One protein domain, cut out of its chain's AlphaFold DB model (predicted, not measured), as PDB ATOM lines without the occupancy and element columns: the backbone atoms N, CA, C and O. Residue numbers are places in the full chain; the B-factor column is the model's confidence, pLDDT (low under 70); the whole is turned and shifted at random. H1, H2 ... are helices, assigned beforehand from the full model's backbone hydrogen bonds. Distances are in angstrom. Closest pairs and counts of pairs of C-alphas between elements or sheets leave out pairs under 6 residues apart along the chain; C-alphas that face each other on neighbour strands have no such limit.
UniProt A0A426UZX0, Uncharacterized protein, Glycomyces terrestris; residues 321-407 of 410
ATOM      1  N   GLU A 321     226.901 215.898 242.839       57.19
ATOM      2  CA  GLU A 321     226.426 216.104 241.470       57.19
ATOM      3  C   GLU A 321     226.523 217.556 240.994       57.19
ATOM      4  O   GLU A 321     226.978 217.804 239.883       57.19
ATOM      5  N   THR A 322     226.133 218.535 241.805       55.81
ATOM      6  CA  THR A 322     226.119 219.931 241.374       55.81
ATOM      7  C   THR A 322     227.526 220.537 241.282       55.81
ATOM      8  O   THR A 322     227.782 221.313 240.362       55.81
ATOM      9  N   THR A 323     228.481 220.110 242.119       60.44
ATOM     10  CA  THR A 323     229.909 220.448 241.935       60.44
ATOM     11  C   THR A 323     230.467 219.841 240.644       60.44
ATOM     12  O   THR A 323     231.189 220.510 239.901       60.44
ATOM     13  N   LYS A 324     230.098 218.586 240.332       74.81
ATOM     14  CA  LYS A 324     230.440 217.949 239.049       74.81
ATOM     15  C   LYS A 324     229.877 218.757 237.874       74.81
ATOM     16  O   LYS A 324     230.582 218.976 236.891       74.81
ATOM     17  N   TYR A 325     228.636 219.234 237.981       80.00
ATOM     18  CA  TYR A 325     227.990 220.021 236.929       80.00
ATOM     19  C   TYR A 325     228.682 221.368 236.729       80.00
ATOM     20  O   TYR A 325     229.055 221.680 235.603       80.00
ATOM     21  N   GLN A 326     228.950 222.136 237.787       70.25
ATOM     22  CA  GLN A 326     229.670 223.409 237.661       70.25
ATOM     23  C   GLN A 326     231.038 223.248 236.989       70.25
ATOM     24  O   GLN A 326     231.361 224.020 236.089       70.25
ATOM     25  N   ARG A 327     231.807 222.211 237.356       75.25
ATOM     26  CA  ARG A 327     233.093 221.919 236.705       75.25
ATOM     27  C   ARG A 327     232.925 221.715 235.197       75.25
ATOM     28  O   ARG A 327     233.621 222.368 234.426       75.25
ATOM     29  N   ARG A 328     231.961 220.888 234.775       82.69
ATOM     30  CA  ARG A 328     231.663 220.684 233.347       82.69
ATOM     31  C   ARG A 328     231.224 221.976 232.656       82.69
ATOM     32  O   ARG A 328     231.647 222.240 231.539       82.69
ATOM     33  N   GLY A 329     230.431 222.816 233.323       79.94
ATOM     34  CA  GLY A 329     230.057 224.136 232.809       79.94
ATOM     35  C   GLY A 329     231.256 225.050 232.544       79.94
ATOM     36  O   GLY A 329     231.325 225.694 231.499       79.94
ATOM     37  N   ILE A 330     232.223 225.077 233.466       75.00
ATOM     38  CA  ILE A 330     233.464 225.854 233.328       75.00
ATOM     39  C   ILE A 330     234.322 225.307 232.186       75.00
ATOM     40  O   ILE A 330     234.873 226.089 231.414       75.00
ATOM     41  N   GLU A 331     234.428 223.985 232.058       78.81
ATOM     42  CA  GLU A 331     235.174 223.329 230.979       78.81
ATOM     43  C   GLU A 331     234.592 223.674 229.601       78.81
ATOM     44  O   GLU A 331     235.339 224.064 228.706       78.81
ATOM     45  N   VAL A 332     233.262 223.629 229.454       84.31
ATOM     46  CA  VAL A 332     232.564 224.009 228.214       84.31
ATOM     47  C   VAL A 332     232.808 225.475 227.866       84.31
ATOM     48  O   VAL A 332     233.161 225.786 226.729       84.31
ATOM     49  N   LEU A 333     232.662 226.386 228.832       80.38
ATOM     50  CA  LEU A 333     232.900 227.814 228.603       80.38
ATOM     51  C   LEU A 333     234.367 228.104 228.275       80.38
ATOM     52  O   LEU A 333     234.654 228.915 227.399       80.38
ATOM     53  N   SER A 334     235.297 227.415 228.936       70.38
ATOM     54  CA  SER A 334     236.732 227.554 228.679       70.38
ATOM     55  C   SER A 334     237.097 227.064 227.281       70.38
ATOM     56  O   SER A 334     237.835 227.751 226.580       70.38
ATOM     57  N   ALA A 335     236.548 225.923 226.851       75.88
ATOM     58  CA  ALA A 335     236.721 225.413 225.494       75.88
ATOM     59  C   ALA A 335     236.137 226.383 224.458       75.88
ATOM     60  O   ALA A 335     236.802 226.706 223.481       75.88
ATOM     61  N   TRP A 336     234.937 226.918 224.702       80.19
ATOM     62  CA  TRP A 336     234.306 227.894 223.813       80.19
ATOM     63  C   TRP A 336     235.142 229.175 223.665       80.19
ATOM     64  O   TRP A 336     235.343 229.661 222.554       80.19
ATOM     65  N   ILE A 337     235.684 229.700 224.772       69.81
ATOM     66  CA  ILE A 337     236.568 230.876 224.767       69.81
ATOM     67  C   ILE A 337     237.885 230.570 224.045       69.81
ATOM     68  O   ILE A 337     238.344 231.385 223.248       69.81
ATOM     69  N   HIS A 338     238.498 229.416 224.327       68.12
ATOM     70  CA  HIS A 338     239.782 229.023 223.746       68.12
ATOM     71  C   HIS A 338     239.700 228.848 222.228       68.12
ATOM     72  O   HIS A 338     240.575 229.317 221.505       68.12
ATOM     73  N   GLU A 339     238.627 228.220 221.756       79.25
ATOM     74  CA  GLU A 339     238.389 227.954 220.337       79.25
ATOM     75  C   GLU A 339     237.783 229.158 219.595       79.25
ATOM     76  O   GLU A 339     237.642 229.125 218.375       79.25
ATOM     77  N   GLY A 340     237.440 230.238 220.306       68.88
ATOM     78  CA  GLY A 340     236.902 231.461 219.711       68.88
ATOM     79  C   GLY A 340     235.449 231.350 219.239       68.88
ATOM     80  O   GLY A 340     235.041 232.107 218.360       68.88
ATOM     81  N   GLY A 341     234.666 230.433 219.811       78.25
ATOM     82  CA  GLY A 341     233.243 230.280 219.522       78.25
ATOM     83  C   GLY A 341     232.835 228.874 219.084       78.25
ATOM     84  O   GLY A 341     233.442 227.874 219.463       78.25
ATOM     85  N   ASP A 342     231.768 228.804 218.285       79.69
ATOM     86  CA  ASP A 342     231.272 227.555 217.696       79.69
ATOM     87  C   ASP A 342     232.154 227.133 216.511       79.69
ATOM     88  O   ASP A 342     231.942 227.538 215.366       79.69
ATOM     89  N   THR A 343     233.191 226.348 216.800       86.12
ATOM     90  CA  THR A 343     234.096 225.777 215.797       86.12
ATOM     91  C   THR A 343     233.950 224.255 215.730       86.12
ATOM     92  O   THR A 343     233.512 223.619 216.693       86.12
ATOM     93  N   PRO A 344     234.356 223.598 214.625       88.75
ATOM     94  CA  PRO A 344     234.403 222.135 214.567       88.75
ATOM     95  C   PRO A 344     235.225 221.531 215.711       88.75
ATOM     96  O   PRO A 344     234.857 220.500 216.265       88.75
ATOM     97  N   ARG A 345     236.298 222.223 216.112       78.25
ATOM     98  CA  ARG A 345     237.175 221.802 217.199       78.25
ATOM     99  C   ARG A 345     236.506 221.920 218.568       78.25
ATOM    100  O   ARG A 345     236.591 220.987 219.359       78.25
ATOM    101  N   PHE A 346     235.769 223.003 218.815       87.75
ATOM    102  CA  PHE A 346     234.912 223.133 219.995       87.75
ATOM    103  C   PHE A 346     233.872 222.003 220.063       87.75
ATOM    104  O   PHE A 346     233.724 221.354 221.097       87.75
ATOM    105  N   ASN A 347     233.208 221.705 218.943       88.25
ATOM    106  CA  ASN A 347     232.217 220.631 218.871       88.25
ATOM    107  C   ASN A 347     232.826 219.246 219.148       88.25
ATOM    108  O   ASN A 347     232.203 218.425 219.819       88.25
ATOM    109  N   GLU A 348     234.048 218.973 218.682       89.06
ATOM    110  CA  GLU A 348     234.784 217.746 219.024       89.06
ATOM    111  C   GLU A 348     235.038 217.628 220.530       89.06
ATOM    112  O   GLU A 348     234.767 216.573 221.108       89.06
ATOM    113  N   VAL A 349     235.495 218.713 221.164       85.81
ATOM    114  CA  VAL A 349     235.769 218.777 222.607       85.81
ATOM    115  C   VAL A 349     234.491 218.549 223.418       85.81
ATOM    116  O   VAL A 349     234.475 217.729 224.335       85.81
ATOM    117  N   VAL A 350     233.379 219.189 223.045       89.56
ATOM    118  CA  VAL A 350     232.080 218.983 223.709       89.56
ATOM    119  C   VAL A 350     231.581 217.543 223.528       89.56
ATOM    120  O   VAL A 350     231.109 216.928 224.483       89.56
ATOM    121  N   HIS A 351     231.717 216.959 222.333       91.19
ATOM    122  CA  HIS A 351     231.349 215.558 222.100       91.19
ATOM    123  C   HIS A 351     232.236 214.564 222.858       91.19
ATOM    124  O   HIS A 351     231.788 213.463 223.184       91.19
ATOM    125  N   GLU A 352     233.502 214.892 223.104       89.62
ATOM    126  CA  GLU A 352     234.389 214.102 223.959       89.62
ATOM    127  C   GLU A 352     233.939 214.158 225.421       89.62
ATOM    128  O   GLU A 352     233.720 213.108 226.021       89.62
ATOM    129  N   MET A 353     233.633 215.349 225.941       89.06
ATOM    130  CA  MET A 353     233.095 215.524 227.297       89.06
ATOM    131  C   MET A 353     231.776 214.764 227.519       89.06
ATOM    132  O   MET A 353     231.582 214.149 228.566       89.06
ATOM    133  N   VAL A 354     230.874 214.745 226.529       90.19
ATOM    134  CA  VAL A 354     229.627 213.955 226.600       90.19
ATOM    135  C   VAL A 354     229.915 212.452 226.642       90.19
ATOM    136  O   VAL A 354     229.241 211.724 227.369       90.19
ATOM    137  N   ARG A 355     230.915 211.972 225.890       90.25
ATOM    138  CA  ARG A 355     231.323 210.557 225.906       90.25
ATOM    139  C   ARG A 355     231.940 210.152 227.243       90.25
ATOM    140  O   ARG A 355     231.653 209.057 227.714       90.25
ATOM    141  N   GLU A 356     232.738 211.025 227.857       87.94
ATOM    142  CA  GLU A 356     233.306 210.813 229.197       87.94
ATOM    143  C   GLU A 356     232.238 210.713 230.294       87.94
ATOM    144  O   GLU A 356     232.448 210.039 231.300       87.94
ATOM    145  N   ASP A 357     231.094 211.371 230.109       87.31
ATOM    146  CA  ASP A 357     229.952 211.319 231.023       87.31
ATOM    147  C   ASP A 357     228.923 210.243 230.613       87.31
ATOM    148  O   ASP A 357     227.719 210.451 230.732       87.31
ATOM    149  N   ASP A 358     229.375 209.083 230.124       90.25
ATOM    150  CA  ASP A 358     228.527 207.942 229.731       90.25
ATOM    151  C   ASP A 358     227.443 208.301 228.690       90.25
ATOM    152  O   ASP A 358     226.315 207.805 228.725       90.25
ATOM    153  N   ASN A 359     227.779 209.180 227.740       88.88
ATOM    154  CA  ASN A 359     226.854 209.769 226.760       88.88
ATOM    155  C   ASN A 359     225.713 210.600 227.382       88.88
ATOM    156  O   ASN A 359     224.668 210.805 226.758       88.88
ATOM    157  N   ASN A 360     225.898 211.109 228.602       84.38
ATOM    158  CA  ASN A 360     224.943 211.976 229.277       84.38
ATOM    159  C   ASN A 360     225.345 213.450 229.131       84.38
ATOM    160  O   ASN A 360     226.298 213.910 229.748       84.38
ATOM    161  N   ALA A 361     224.569 214.230 228.377       88.31
ATOM    162  CA  ALA A 361     224.807 215.669 228.208       88.31
ATOM    163  C   ALA A 361     224.300 216.533 229.382       88.31
ATOM    164  O   ALA A 361     224.580 217.732 229.447       88.31
ATOM    165  N   ARG A 362     223.539 215.954 230.323       76.94
ATOM    166  CA  ARG A 362     222.937 216.682 231.453       76.94
ATOM    167  C   ARG A 362     223.957 217.435 232.325       76.94
ATOM    168  O   ARG A 362     223.648 218.574 232.677       76.94
ATOM    169  N   PRO A 363     225.142 216.880 232.655       79.69
ATOM    170  CA  PRO A 363     226.164 217.582 233.428       79.69
ATOM    171  C   PRO A 363     226.662 218.859 232.752       79.69
ATOM    172  O   PRO A 363     226.753 219.895 233.406       79.69
ATOM    173  N   LEU A 364     226.912 218.801 231.440       86.06
ATOM    174  CA  LEU A 364     227.351 219.953 230.656       86.06
ATOM    175  C   LEU A 364     226.263 221.027 230.595       86.06
ATOM    176  O   LEU A 364     226.541 222.196 230.848       86.06
ATOM    177  N   LEU A 365     225.020 220.640 230.288       72.06
ATOM    178  CA  LEU A 365     223.908 221.583 230.135       72.06
ATOM    179  C   LEU A 365     223.590 222.308 231.444       72.06
ATOM    180  O   LEU A 365     223.548 223.537 231.479       72.06
ATOM    181  N   LEU A 366     223.397 221.560 232.534       71.19
ATOM    182  CA  LEU A 366     223.104 222.154 233.839       71.19
ATOM    183  C   LEU A 366     224.297 222.945 234.371       71.19
ATOM    184  O   LEU A 366     224.112 224.033 234.905       71.19
ATOM    185  N   GLY A 367     225.513 222.439 234.166       75.88
ATOM    186  CA  GLY A 367     226.745 223.141 234.491       75.88
ATOM    187  C   GLY A 367     226.856 224.498 233.819       75.88
ATOM    188  O   GLY A 367     227.070 225.508 234.482       75.88
ATOM    189  N   THR A 368     226.662 224.529 232.503       79.88
ATOM    190  CA  THR A 368     226.760 225.754 231.701       79.88
ATOM    191  C   THR A 368     225.687 226.766 232.108       79.88
ATOM    192  O   THR A 368     225.978 227.954 232.205       79.88
ATOM    193  N   ILE A 369     224.466 226.313 232.421       72.00
ATOM    194  CA  ILE A 369     223.392 227.179 232.935       72.00
ATOM    195  C   ILE A 369     223.753 227.764 234.303       72.00
ATOM    196  O   ILE A 369     223.531 228.951 234.525       72.00
ATOM    197  N   LEU A 370     224.303 226.959 235.219       68.31
ATOM    198  CA  LEU A 370     224.687 227.415 236.559       68.31
ATOM    199  C   LEU A 370     225.801 228.459 236.496       68.31
ATOM    200  O   LEU A 370     225.654 229.546 237.052       68.31
ATOM    201  N   VAL A 371     226.866 228.170 235.747       76.38
ATOM    202  CA  VAL A 371     227.973 229.114 235.557       76.38
ATOM    203  C   VAL A 371     227.489 230.359 234.813       76.38
ATOM    204  O   VAL A 371     227.819 231.475 235.195       76.38
ATOM    205  N   GLY A 372     226.636 230.199 233.798       78.25
ATOM    206  CA  GLY A 372     226.014 231.314 233.090       78.25
ATOM    207  C   GLY A 372     225.153 232.190 234.000       78.25
ATOM    208  O   GLY A 372     225.219 233.412 233.907       78.25
ATOM    209  N   HIS A 373     224.389 231.596 234.918       70.06
ATOM    210  CA  HIS A 373     223.612 232.325 235.917       70.06
ATOM    211  C   HIS A 373     224.519 233.092 236.885       70.06
ATOM    212  O   HIS A 373     224.260 234.259 237.159       70.06
ATOM    213  N   GLU A 374     225.592 232.473 237.376       67.25
ATOM    214  CA  GLU A 374     226.574 233.137 238.238       67.25
ATOM    215  C   GLU A 374     227.249 234.305 237.522       67.25
ATOM    216  O   GLU A 374     227.306 235.405 238.068       67.25
ATOM    217  N   LEU A 375     227.676 234.110 236.273       73.88
ATOM    218  CA  LEU A 375     228.255 235.165 235.445       73.88
ATOM    219  C   LEU A 375     227.249 236.283 235.168       73.88
ATOM    220  O   LEU A 375     227.610 237.456 235.235       73.88
ATOM    221  N   LEU A 376     225.987 235.951 234.894       70.50
ATOM    222  CA  LEU A 376     224.928 236.930 234.665       70.50
ATOM    223  C   LEU A 376     224.617 237.717 235.941       70.50
ATOM    224  O   LEU A 376     224.431 238.928 235.876       70.50
ATOM    225  N   GLN A 377     224.609 237.053 237.094       59.47
ATOM    226  CA  GLN A 377     224.430 237.685 238.393       59.47
ATOM    227  C   GLN A 377     225.611 238.601 238.720       59.47
ATOM    228  O   GLN A 377     225.403 239.751 239.092       59.47
ATOM    229  N   MET A 378     226.846 238.145 238.512       58.56
ATOM    230  CA  MET A 378     228.046 238.974 238.663       58.56
ATOM    231  C   MET A 378     228.022 240.171 237.709       58.56
ATOM    232  O   MET A 378     228.314 241.288 238.119       58.56
ATOM    233  N   THR A 379     227.616 239.969 236.456       64.25
ATOM    234  CA  THR A 379     227.502 241.044 235.463       64.25
ATOM    235  C   THR A 379     226.414 242.035 235.863       64.25
ATOM    236  O   THR A 379     226.652 243.232 235.801       64.25
ATOM    237  N   SER A 380     225.260 241.559 236.340       53.72
ATOM    238  CA  SER A 380     224.159 242.393 236.849       53.72
ATOM    239  C   SER A 380     224.615 243.254 238.023       53.72
ATOM    240  O   SER A 380     224.344 244.453 238.060       53.72
ATOM    241  N   ILE A 381     225.393 242.658 238.928       47.69
ATOM    242  CA  ILE A 381     226.013 243.345 240.063       47.69
ATOM    243  C   ILE A 381     227.011 244.413 239.590       47.69
ATOM    244  O   ILE A 381     227.058 245.495 240.164       47.69
ATOM    245  N   VAL A 382     227.799 244.136 238.549       46.56
ATOM    246  CA  VAL A 382     228.843 245.052 238.052       46.56
ATOM    247  C   VAL A 382     228.274 246.196 237.207       46.56
ATOM    248  O   VAL A 382     228.781 247.314 237.273       46.56
ATOM    249  N   THR A 383     227.241 245.943 236.404       53.38
ATOM    250  CA  THR A 383     226.682 246.937 235.473       53.38
ATOM    251  C   THR A 383     225.508 247.722 236.056       53.38
ATOM    252  O   THR A 383     225.103 248.723 235.469       53.38
ATOM    253  N   GLY A 384     224.937 247.273 237.180       50.06
ATOM    254  CA  GLY A 384     223.703 247.825 237.746       50.06
ATOM    255  C   GLY A 384     222.452 247.512 236.916       50.06
ATOM    256  O   GLY A 384     221.376 248.031 237.202       50.06
ATOM    257  N   MET A 385     222.581 246.676 235.885       58.69
ATOM    258  CA  MET A 385     221.482 246.269 235.017       58.69
ATOM    259  C   MET A 385     220.818 245.018 235.575       58.69
ATOM    260  O   MET A 385     221.495 244.103 236.039       58.69
ATOM    261  N   SER A 386     219.497 244.922 235.485       62.44
ATOM    262  CA  SER A 386     218.775 243.690 235.803       62.44
ATOM    263  C   SER A 386     219.190 242.542 234.874       62.44
ATOM    264  O   SER A 386     219.594 242.751 233.727       62.44
ATOM    265  N   HIS A 387     219.025 241.299 235.339       64.00
ATOM    266  CA  HIS A 387     219.262 240.108 234.513       64.00
ATOM    267  C   HIS A 387     218.503 240.166 233.172       64.00
ATOM    268  O   HIS A 387     219.039 239.775 232.139       64.00
ATOM    269  N   SER A 388     217.272 240.696 233.172       58.56
ATOM    270  CA  SER A 388     216.461 240.881 231.963       58.56
ATOM    271  C   SER A 388     217.047 241.903 230.991       58.56
ATOM    272  O   SER A 388     217.034 241.662 229.787       58.56
ATOM    273  N   GLU A 389     217.582 243.018 231.488       55.59
ATOM    274  CA  GLU A 389     218.199 244.047 230.643       55.59
ATOM    275  C   GLU A 389     219.513 243.551 230.035       55.59
ATOM    276  O   GLU A 389     219.773 243.779 228.855       55.59
ATOM    277  N   LEU A 390     220.310 242.797 230.800       68.25
ATOM    278  CA  LEU A 390     221.528 242.164 230.293       68.25
ATOM    279  C   LEU A 390     221.242 241.145 229.193       68.25
ATOM    280  O   LEU A 390     221.890 241.167 228.148       68.25
ATOM    281  N   LEU A 391     220.254 240.272 229.402       70.06
ATOM    282  CA  LEU A 391     219.868 239.275 228.405       70.06
ATOM    283  C   LEU A 391     219.248 239.918 227.157       70.06
ATOM    284  O   LEU A 391     219.503 239.449 226.047       70.06
ATOM    285  N   SER A 392     218.478 240.999 227.318       59.72
ATOM    286  CA  SER A 392     217.937 241.764 226.188       59.72
ATOM    287  C   SER A 392     219.061 242.378 225.354       59.72
ATOM    288  O   SER A 392     219.125 242.148 224.149       59.72
ATOM    289  N   ASN A 393     220.012 243.060 225.998       62.44
ATOM    290  CA  ASN A 393     221.141 243.683 225.307       62.44
ATOM    291  C   ASN A 393     222.058 242.660 224.633       62.44
ATOM    292  O   ASN A 393     222.573 242.913 223.543       62.44
ATOM    293  N   PHE A 394     222.245 241.488 225.243       65.69
ATOM    294  CA  PHE A 394     223.002 240.398 224.634       65.69
ATOM    295  C   PHE A 394     222.326 239.894 223.351       65.69
ATOM    296  O   PHE A 394     222.985 239.713 222.327       65.69
ATOM    297  N   LYS A 395     220.997 239.728 223.377       53.88
ATOM    298  CA  LYS A 395     220.203 239.321 222.209       53.88
ATOM    299  C   LYS A 395     220.277 240.352 221.081       53.88
ATOM    300  O   LYS A 395     220.438 239.969 219.924       53.88
ATOM    301  N   ASP A 396     220.201 241.636 221.411       55.97
ATOM    302  CA  ASP A 396     220.257 242.722 220.428       55.97
ATOM    303  C   ASP A 396     221.656 242.859 219.806       55.97
ATOM    304  O   ASP A 396     221.777 242.968 218.586       55.97
ATOM    305  N   THR A 397     222.713 242.718 220.614       55.59
ATOM    306  CA  THR A 397     224.111 242.734 220.145       55.59
ATOM    307  C   THR A 397     224.413 241.538 219.234       55.59
ATOM    308  O   THR A 397     225.052 241.696 218.196       55.59
ATOM    309  N   ASN A 398     223.921 240.342 219.575       50.78
ATOM    310  CA  ASN A 398     224.106 239.155 218.738       50.78
ATOM    311  C   ASN A 398     223.345 239.275 217.404       50.78
ATOM    312  O   ASN A 398     223.870 238.924 216.351       50.78
ATOM    313  N   ASN A 399     222.137 239.852 217.421       47.22
ATOM    314  CA  ASN A 399     221.375 240.136 216.200       47.22
ATOM    315  C   ASN A 399     222.064 241.181 215.305       47.22
ATOM    316  O   ASN A 399     222.004 241.064 214.082       47.22
ATOM    317  N   GLU A 400     222.721 242.194 215.877       47.84
ATOM    318  CA  GLU A 400     223.534 243.145 215.108       47.84
ATOM    319  C   GLU A 400     224.805 242.510 214.533       47.84
ATOM    320  O   GLU A 400     225.141 242.785 213.381       47.84
ATOM    321  N   MET A 401     225.496 241.646 215.286       45.47
ATOM    322  CA  MET A 401     226.685 240.941 214.789       45.47
ATOM    323  C   MET A 401     226.351 239.956 213.663       45.47
ATOM    324  O   MET A 401     227.059 239.924 212.658       45.47
ATOM    325  N   LEU A 402     225.235 239.226 213.770       48.06
ATOM    326  CA  LEU A 402     224.748 238.339 212.708       48.06
ATOM    327  C   LEU A 402     224.362 239.122 211.441       48.06
ATOM    328  O   LEU A 402     224.728 238.722 210.340       48.06
ATOM    329  N   ARG A 403     223.717 240.292 211.577       51.66
ATOM    330  CA  ARG A 403     223.395 241.161 210.428       51.66
ATOM    331  C   ARG A 403     224.624 241.735 209.728       51.66
ATOM    332  O   ARG A 403     224.561 241.961 208.528       51.66
ATOM    333  N   ARG A 404     225.714 241.995 210.458       49.38
ATOM    334  CA  ARG A 404     226.978 242.469 209.866       49.38
ATOM    335  C   ARG A 404     227.711 241.358 209.117       49.38
ATOM    336  O   ARG A 404     228.288 241.625 208.068       49.38
ATOM    337  N   HIS A 405     227.628 240.118 209.600       50.41
ATOM    338  CA  HIS A 405     228.184 238.963 208.895       50.41
ATOM    339  C   HIS A 405     227.459 238.638 207.578       50.41
ATOM    340  O   HIS A 405     228.115 238.194 206.640       50.41
ATOM    341  N   ASP A 406     226.159 238.933 207.465       47.09
ATOM    342  CA  ASP A 406     225.399 238.777 206.212       47.09
ATOM    343  C   ASP A 406     225.661 239.894 205.178       47.09
ATOM    344  O   ASP A 406     225.292 239.754 204.013       47.09
ATOM    345  N   THR A 407     226.293 241.008 205.571       49.06
ATOM    346  CA  THR A 407     226.594 242.135 204.666       49.06
ATOM    347  C   THR A 407     228.037 242.179 204.158       49.06
ATOM    348  O   THR A 407     228.317 242.955 203.248       49.06
TER     349      THR A 407
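Overview. This is residues 321 to 407 of the 410 residues of an uncharacterized protein of Glycomyces terrestris (UniProt A0A426UZX0). Long helix H3 is crossed near its start by H1, H2 folds back beside H1, and H4 makes a corner at H3's other end. Residues 392 to 407, mostly H4, stick out. The printed part has 87 residues with four named helices, in the order H1, H2, H3, H4, which hold 73 of them, and no named strand; the class is all helix. It is loose, radius of gyration of the C-alphas 15.0 A, and spans 38 by 34 by 18 A.

Arrangement. H3, residues 362 to 383, touches H1, residues 321 to 339, with residues 363 to 371 alone, about perpendicular at 73 degrees; closest C-alphas: Gly 329 and Thr 368, 3.8 A. H1, with residues 332 to 339 alone, touches residues 345 to 350 of H2, residues 344 to 356, in a hairpin, opposite ways at a shallow tilt of 19 degrees; closest C-alphas: Glu 339 and Phe 346, 6.0 A. Residues 376 to 380 of H3 alone touch residues 387 to 390 of H4, residues 387 to 405, about perpendicular at 77 degrees; closest C-alphas: Ser 380 and His 387, 5.9 A. H4 is apart from H1 and H2. In the four helices every O i to N i+4 pair is within hydrogen-bond range.

Along the chain. From first to last C-alpha H3 measures 30.7 A, H4 27.2 A, H1 27.0 A and H2 18.5 A. H1 begins at C-alpha 321 (226.426, 216.104, 241.470); H4 ends at C-alpha 405 (228.184, 238.963, 208.895).

Size, cuts and confidence. The C-alphas farthest apart, of Glu 321 and Thr 407, are 45.1 A apart. The printed part has no cut, and its three links are tight. Residues under pLDDT 70 include 377 to 390 and 392 to 407.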